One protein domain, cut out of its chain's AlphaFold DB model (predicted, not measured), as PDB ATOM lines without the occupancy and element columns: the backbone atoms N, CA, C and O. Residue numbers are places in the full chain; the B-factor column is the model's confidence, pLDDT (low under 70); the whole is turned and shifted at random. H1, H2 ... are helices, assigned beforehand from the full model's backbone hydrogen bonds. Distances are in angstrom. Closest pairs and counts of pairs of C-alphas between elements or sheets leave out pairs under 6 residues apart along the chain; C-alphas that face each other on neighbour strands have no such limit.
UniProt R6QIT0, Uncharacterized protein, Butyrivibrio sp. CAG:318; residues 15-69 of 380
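Overview. This is residues 15 to 69 of the 380 residues of an uncharacterized protein of Butyrivibrio sp. CAG:318 (UniProt R6QIT0). Two helices, H2 and H4, run opposite ways and make a narrow V, with the short helix H3 across its wide end, while H1 extends from the other end of H2 as an arm whose residues 15 to 22 stick out free. Without residues 15 to 22 of that arm, the body has 47 residues and spans 29 by 19 by 13 A. The printed part has 55 residues with four named helices, H1, H2, H3 and H4 in that order along the chain, and no named strand, so the class is all helix. The whole is loose, with a radius of gyration of the C-alphas of 12.9 A, and spans 40 by 20 by 14 A, only just elongated.

Along the chain. H1 takes residues 15 to 24, beginning at C-alpha 15 at (115.995, 104.838, 114.584), and measures 14.1 A from first to last C-alpha. H2, the longest helix, takes residues 27 to 43 and measures 24.3 A, from C-alpha 27 at (98.648, 94.294, 118.573) to C-alpha 43 at (80.138, 98.079, 103.300). H3 takes residues 47 to 53 and measures 9.8 A. H4 takes residues 56 to 68, measures 18.1 A and ends with C-alpha 68 at (93.084, 102.643, 121.934).

Arrangement. H1 and H2 are close but not clearly touching, with their closest C-alphas, those of Thr 23 and Asn 29, 7.4 A apart. They run the same way at a steep tilt of 54 degrees. H1 is apart from H3 and from H4. H2 touches H3 with residues 39 to 43 alone; the closest C-alphas are those of Tyr 43 and Val 50, 5.3 A apart. Their tilt of 69 degrees is steep, only just short of about perpendicular. H2 and H4 touch, the closest C-alphas being those of Tyr 32 and Leu 65 at 5.3 A, and run opposite ways at a shallow tilt of 30 degrees. H3 and H4 are close but not clearly touching, with the C-alphas of Leu 51 and Tyr 59 the closest at 7.3 A, and they run opposite ways at a steep tilt of 40 degrees. In H1, H2, H3 and H4 every O i to N i+4 pair is within hydrogen-bond range.

Size, cuts and confidence. The two C-alphas farthest apart are those of Asp 15 and Thr 55, at 40.9 A. The printed part has no cut, and the links H1 to H2, H2 to H3 and H3 to H4 are tight. The mean pLDDT of the printed part is 82.2, and residues 15 to 17 are under 70.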
ATOM      1  N   ASP A  15     116.549 105.172 113.267       66.56
ATOM      2  CA  ASP A  15     115.995 104.838 114.584       66.56
ATOM      3  C   ASP A  15     114.523 105.267 114.701       66.56
ATOM      4  O   ASP A  15     113.694 104.494 115.194       66.56
ATOM      5  N   ASP A  16     114.162 106.426 114.133       58.75
ATOM      6  CA  ASP A  16     112.768 106.894 114.061       58.75
ATOM      7  C   ASP A  16     111.878 105.918 113.277       58.75
ATOM      8  O   ASP A  16     110.694 105.733 113.579       58.75
ATOM      9  N   TYR A  17     112.445 105.281 112.250       66.12
ATOM     10  CA  TYR A  17     111.744 104.284 111.452       66.12
ATOM     11  C   TYR A  17     111.544 102.971 112.222       66.12
ATOM     12  O   TYR A  17     110.471 102.371 112.138       66.12
ATOM     13  N   GLU A  18     112.530 102.533 113.006       74.25
ATOM     14  CA  GLU A  18     112.414 101.329 113.839       74.25
ATOM     15  C   GLU A  18     111.417 101.507 114.995       74.25
ATOM     16  O   GLU A  18     110.639 100.596 115.293       74.25
ATOM     17  N   GLU A  19     111.365 102.684 115.616       73.75
ATOM     18  CA  GLU A  19     110.363 102.992 116.642       73.75
ATOM     19  C   GLU A  19     108.949 103.087 116.051       73.75
ATOM     20  O   GLU A  19     107.983 102.538 116.602       73.75
ATOM     21  N   TRP A  20     108.825 103.693 114.866       79.12
ATOM     22  CA  TRP A  20     107.570 103.703 114.126       79.12
ATOM     23  C   TRP A  20     107.100 102.290 113.776       79.12
ATOM     24  O   TRP A  20     105.927 101.989 113.982       79.12
ATOM     25  N   LYS A  21     107.991 101.398 113.318       77.12
ATOM     26  CA  LYS A  21     107.640  99.999 113.017       77.12
ATOM     27  C   LYS A  21     107.069  99.274 114.227       77.12
ATOM     28  O   LYS A  21     106.076  98.571 114.075       77.12
ATOM     29  N   LYS A  22     107.669  99.434 115.411       80.25
ATOM     30  CA  LYS A  22     107.171  98.796 116.644       80.25
ATOM     31  C   LYS A  22     105.738  99.218 116.954       80.25
ATOM     32  O   LYS A  22     104.920  98.385 117.318       80.25
ATOM     33  N   THR A  23     105.436 100.498 116.760       79.19
ATOM     34  CA  THR A  23     104.094 101.051 116.989       79.19
ATOM     35  C   THR A  23     103.116 100.647 115.883       79.19
ATOM     36  O   THR A  23     101.970 100.305 116.151       79.19
ATOM     37  N   TYR A  24     103.568 100.639 114.627       81.19
ATOM     38  CA  TYR A  24     102.762 100.242 113.475       81.19
ATOM     39  C   TYR A  24     102.380  98.757 113.514       81.19
ATOM     40  O   TYR A  24     101.273  98.393 113.126       81.19
ATOM     41  N   TRP A  25     103.268  97.897 114.011       83.31
ATOM     42  CA  TRP A  25     103.031  96.460 114.157       83.31
ATOM     43  C   TRP A  25     102.576  96.054 115.565       83.31
ATOM     44  O   TRP A  25     102.678  94.881 115.913       83.31
ATOM     45  N   SER A  26     102.088  96.995 116.377       85.94
ATOM     46  CA  SER A  26     101.534  96.672 117.693       85.94
ATOM     47  C   SER A  26     100.205  95.919 117.562       85.94
ATOM     48  O   SER A  26      99.465  96.107 116.588       85.94
ATOM     49  N   ASP A  27      99.882  95.088 118.555       88.31
ATOM     50  CA  ASP A  27      98.648  94.294 118.573       88.31
ATOM     51  C   ASP A  27      97.403  95.192 118.478       88.31
ATOM     52  O   ASP A  27      96.427  94.852 117.808       88.31
ATOM     53  N   GLU A  28      97.458  96.380 119.084       88.50
ATOM     54  CA  GLU A  28      96.387  97.376 119.074       88.50
ATOM     55  C   GLU A  28      96.171  97.978 117.678       88.50
ATOM     56  O   GLU A  28      95.030  98.061 117.210       88.50
ATOM     57  N   ASN A  29      97.246  98.360 116.970       85.75
ATOM     58  CA  ASN A  29      97.120  98.887 115.608       85.75
ATOM     59  C   ASN A  29      96.691  97.789 114.622       85.75
ATOM     60  O   ASN A  29      95.858  98.037 113.750       85.75
ATOM     61  N   ILE A  30      97.187  96.559 114.783       88.75
ATOM     62  CA  ILE A  30      96.768  95.409 113.971       88.75
ATOM     63  C   ILE A  30      95.278  95.106 114.187       88.75
ATOM     64  O   ILE A  30      94.545  94.906 113.216       88.75
ATOM     65  N   ALA A  31      94.797  95.115 115.434       87.94
ATOM     66  CA  ALA A  31      93.386  94.899 115.751       87.94
ATOM     67  C   ALA A  31      92.481  95.959 115.105       87.94
ATOM     68  O   ALA A  31      91.441  95.621 114.530       87.94
ATOM     69  N   TYR A  32      92.901  97.224 115.143       89.12
ATOM     70  CA  TYR A  32      92.218  98.318 114.460       89.12
ATOM     71  C   TYR A  32      92.195  98.126 112.933       89.12
ATOM     72  O   TYR A  32      91.123  98.154 112.326       89.12
ATOM     73  N   MET A  33      93.349  97.864 112.310       87.50
ATOM     74  CA  MET A  33      93.468  97.683 110.856       87.50
ATOM     75  C   MET A  33      92.633  96.507 110.340       87.50
ATOM     76  O   MET A  33      91.954  96.625 109.315       87.50
ATOM     77  N   ASN A  34      92.642  95.386 111.063       90.12
ATOM     78  CA  ASN A  34      91.824  94.221 110.733       90.12
ATOM     79  C   ASN A  34      90.334  94.560 110.796       90.12
ATOM     80  O   ASN A  34      89.586  94.231 109.879       90.12
ATOM     81  N   TYR A  35      89.910  95.284 111.835       89.94
ATOM     82  CA  TYR A  35      88.515  95.672 111.983       89.94
ATOM     83  C   TYR A  35      88.050  96.632 110.880       89.94
ATOM     84  O   TYR A  35      86.978  96.430 110.311       89.94
ATOM     85  N   VAL A  36      88.864  97.628 110.513       84.56
ATOM     86  CA  VAL A  36      88.575  98.518 109.373       84.56
ATOM     87  C   VAL A  36      88.473  97.717 108.073       84.56
ATOM     88  O   VAL A  36      87.513  97.888 107.327       84.56
ATOM     89  N   THR A  37      89.396  96.781 107.841       86.62
ATOM     90  CA  THR A  37      89.383  95.904 106.658       86.62
ATOM     91  C   THR A  37      88.106  95.061 106.583       86.62
ATOM     92  O   THR A  37      87.537  94.874 105.505       86.62
ATOM     93  N   ASP A  38      87.619  94.551 107.714       90.12
ATOM     94  CA  ASP A  38      86.374  93.781 107.761       90.12
ATOM     95  C   ASP A  38      85.144  94.656 107.478       90.12
ATOM     96  O   ASP A  38      84.222  94.222 106.783       90.12
ATOM     97  N   MET A  39      85.146  95.908 107.944       88.50
ATOM     98  CA  MET A  39      84.088  96.874 107.636       88.50
ATOM     99  C   MET A  39      84.108  97.303 106.163       88.50
ATOM    100  O   MET A  39      83.048  97.400 105.546       88.50
ATOM    101  N   GLU A  40      85.289  97.463 105.559       86.50
ATOM    102  CA  GLU A  40      85.431  97.727 104.121       86.50
ATOM    103  C   GLU A  40      84.928  96.560 103.263       86.50
ATOM    104  O   GLU A  40      84.286  96.765 102.232       86.50
ATOM    105  N   LYS A  41      85.173  95.312 103.682       89.25
ATOM    106  CA  LYS A  41      84.609  94.134 103.002       89.25
ATOM    107  C   LYS A  41      83.085  94.104 103.086       89.25
ATOM    108  O   LYS A  41      82.438  93.648 102.147       89.25
ATOM    109  N   LYS A  42      82.522  94.565 104.206       89.75
ATOM    110  CA  LYS A  42      81.081  94.534 104.469       89.75
ATOM    111  C   LYS A  42      80.317  95.654 103.757       89.75
ATOM    112  O   LYS A  42      79.254  95.389 103.204       89.75
ATOM    113  N   TYR A  43      80.845  96.877 103.765       87.25
ATOM    114  CA  TYR A  43      80.138  98.079 103.300       87.25
ATOM    115  C   TYR A  43      80.772  98.740 102.060       87.25
ATOM    116  O   TYR A  43      80.201  99.669 101.494       87.25
ATOM    117  N   GLY A  44      81.921  98.242 101.593       82.69
ATOM    118  CA  GLY A  44      82.649  98.750 100.427       82.69
ATOM    119  C   GLY A  44      83.900  99.555 100.795       82.69
ATOM    120  O   GLY A  44      84.158  99.863 101.947       82.69
ATOM    121  N   LYS A  45      84.709  99.919  99.794       76.88
ATOM    122  CA  LYS A  45      86.031 100.552 100.004       76.88
ATOM    123  C   LYS A  45      85.990 102.058 100.290       76.88
ATOM    124  O   LYS A  45      87.029 102.671 100.514       76.88
ATOM    125  N   ASN A  46      84.822 102.690 100.193       81.75
ATOM    126  CA  ASN A  46      84.695 104.117 100.461       81.75
ATOM    127  C   ASN A  46      84.513 104.327 101.970       81.75
ATOM    128  O   ASN A  46      83.471 103.989 102.519       81.75
ATOM    129  N   PHE A  47      85.520 104.906 102.619       72.94
ATOM    130  CA  PHE A  47      85.555 105.081 104.073       72.94
ATOM    131  C   PHE A  47      84.367 105.876 104.640       72.94
ATOM    132  O   PHE A  47      83.809 105.510 105.669       72.94
ATOM    133  N   GLU A  48      83.933 106.929 103.947       70.75
ATOM    134  CA  GLU A  48      82.773 107.730 104.355       70.75
ATOM    135  C   GLU A  48      81.475 106.917 104.257       70.75
ATOM    136  O   GLU A  48      80.622 106.972 105.141       70.75
ATOM    137  N   THR A  49      81.363 106.077 103.227       74.50
ATOM    138  CA  THR A  49      80.246 105.135 103.068       74.50
ATOM    139  C   THR A  49      80.257 104.072 104.163       74.50
ATOM    140  O   THR A  49      79.205 103.754 104.712       74.50
ATOM    141  N   VAL A  50      81.436 103.553 104.515       79.69
ATOM    142  CA  VAL A  50      81.611 102.569 105.590       79.69
ATOM    143  C   VAL A  50      81.144 103.145 106.922       79.69
ATOM    144  O   VAL A  50      80.291 102.538 107.559       79.69
ATOM    145  N   LEU A  51      81.635 104.325 107.315       77.56
ATOM    146  CA  LEU A  51      81.266 104.962 108.585       77.56
ATOM    147  C   LEU A  51      79.764 105.252 108.682       77.56
ATOM    148  O   LEU A  51      79.157 104.954 109.706       77.56
ATOM    149  N   ASN A  52      79.155 105.761 107.607       77.44
ATOM    150  CA  ASN A  52      77.725 106.083 107.580       77.44
ATOM    151  C   ASN A  52      76.814 104.843 107.532       77.44
ATOM    152  O   ASN A  52      75.613 104.965 107.762       77.44
ATOM    153  N   SER A  53      77.366 103.665 107.225       82.88
ATOM    154  CA  SER A  53      76.619 102.403 107.131       82.88
ATOM    155  C   SER A  53      76.793 101.497 108.356       82.88
ATOM    156  O   SER A  53      76.145 100.451 108.428       82.88
ATOM    157  N   MET A  54      77.659 101.861 109.311       87.00
ATOM    158  CA  MET A  54      77.859 101.089 110.539       87.00
ATOM    159  C   MET A  54      76.633 101.164 111.449       87.00
ATOM    160  O   MET A  54      76.026 102.215 111.630       87.00
ATOM    161  N   THR A  55      76.313 100.047 112.099       88.81
ATOM    162  CA  THR A  55      75.405 100.065 113.254       88.81
ATOM    163  C   THR A  55      76.071 100.742 114.454       88.81
ATOM    164  O   THR A  55      77.297 100.725 114.572       88.81
ATOM    165  N   ASP A  56      75.284 101.231 115.415       76.56
ATOM    166  CA  ASP A  56      75.810 101.854 116.641       76.56
ATOM    167  C   ASP A  56      76.836 100.966 117.363       76.56
ATOM    168  O   ASP A  56      77.882 101.432 117.806       76.56
ATOM    169  N   LYS A  57      76.592  99.650 117.427       83.25
ATOM    170  CA  LYS A  57      77.530  98.695 118.045       83.25
ATOM    171  C   LYS A  57      78.845  98.578 117.274       83.25
ATOM    172  O   LYS A  57      79.899  98.409 117.886       83.25
ATOM    173  N   GLU A  58      78.786  98.619 115.947       84.31
ATOM    174  CA  GLU A  58      79.972  98.548 115.091       84.31
ATOM    175  C   GLU A  58      80.786  99.836 115.165       84.31
ATOM    176  O   GLU A  58      82.015  99.768 115.228       84.31
ATOM    177  N   TYR A  59      80.099 100.976 115.225       82.50
ATOM    178  CA  TYR A  59      80.708 102.286 115.382       82.50
ATOM    179  C   TYR A  59      81.374 102.446 116.753       82.50
ATOM    180  O   TYR A  59      82.522 102.871 116.828       82.50
ATOM    181  N   GLU A  60      80.723 102.029 117.840       79.88
ATOM    182  CA  GLU A  60      81.325 102.069 119.179       79.88
ATOM    183  C   GLU A  60      82.565 101.170 119.282       79.88
ATOM    184  O   GLU A  60      83.564 101.534 119.905       79.88
ATOM    185  N   LYS A  61      82.550 100.004 118.621       87.25
ATOM    186  CA  LYS A  61      83.735  99.142 118.532       87.25
ATOM    187  C   LYS A  61      84.842  99.779 117.687       87.25
ATOM    188  O   LYS A  61      85.997  99.736 118.103       87.25
ATOM    189  N   TYR A  62      84.501 100.374 116.542       86.88
ATOM    190  CA  TYR A  62      85.438 101.138 115.714       86.88
ATOM    191  C   TYR A  62      86.099 102.247 116.535       86.88
ATOM    192  O   TYR A  62      87.323 102.322 116.591       86.88
ATOM    193  N   LYS A  63      85.290 103.060 117.218       81.44
ATOM    194  CA  LYS A  63      85.739 104.198 118.013       81.44
ATOM    195  C   LYS A  63      86.645 103.765 119.160       81.44
ATOM    196  O   LYS A  63      87.702 104.350 119.331       81.44
ATOM    197  N   ARG A  64      86.301 102.690 119.876       85.44
ATOM    198  CA  ARG A  64      87.165 102.138 120.929       85.44
ATOM    199  C   ARG A  64      88.521 101.692 120.382       85.44
ATOM    200  O   ARG A  64      89.545 102.073 120.929       85.44
ATOM    201  N   LEU A  65      88.531 100.924 119.289       87.88
ATOM    202  CA  LEU A  65      89.777 100.476 118.661       87.88
ATOM    203  C   LEU A  65      90.606 101.653 118.141       87.88
ATOM    204  O   LEU A  65      91.827 101.613 118.209       87.88
ATOM    205  N   LEU A  66      89.948 102.694 117.633       83.31
ATOM    206  CA  LEU A  66      90.584 103.922 117.180       83.31
ATOM    207  C   LEU A  66      91.179 104.724 118.352       83.31
ATOM    208  O   LEU A  66      92.300 105.212 118.240       83.31
ATOM    209  N   ASP A  67      90.467 104.853 119.470       80.00
ATOM    210  CA  ASP A  67      90.922 105.577 120.666       80.00
ATOM    211  C   ASP A  67      92.076 104.839 121.378       80.00
ATOM    212  O   ASP A  67      93.024 105.463 121.870       80.00
ATOM    213  N   ASP A  68      92.036 103.503 121.376       83.19
ATOM    214  CA  ASP A  68      93.084 102.643 121.934       83.19
ATOM    215  C   ASP A  68      94.312 102.538 121.011       83.19
ATOM    216  O   ASP A  68      95.406 102.208 121.480       83.19
ATOM    217  N   ASN A  69      94.176 102.866 119.720       82.62
ATOM    218  CA  ASN A  69      95.259 102.761 118.747       82.62
ATOM    219  C   ASN A  69      96.377 103.786 119.038       82.62
ATOM    220  O   ASN A  69      96.159 105.001 118.919       82.62
TER     221      ASN A  69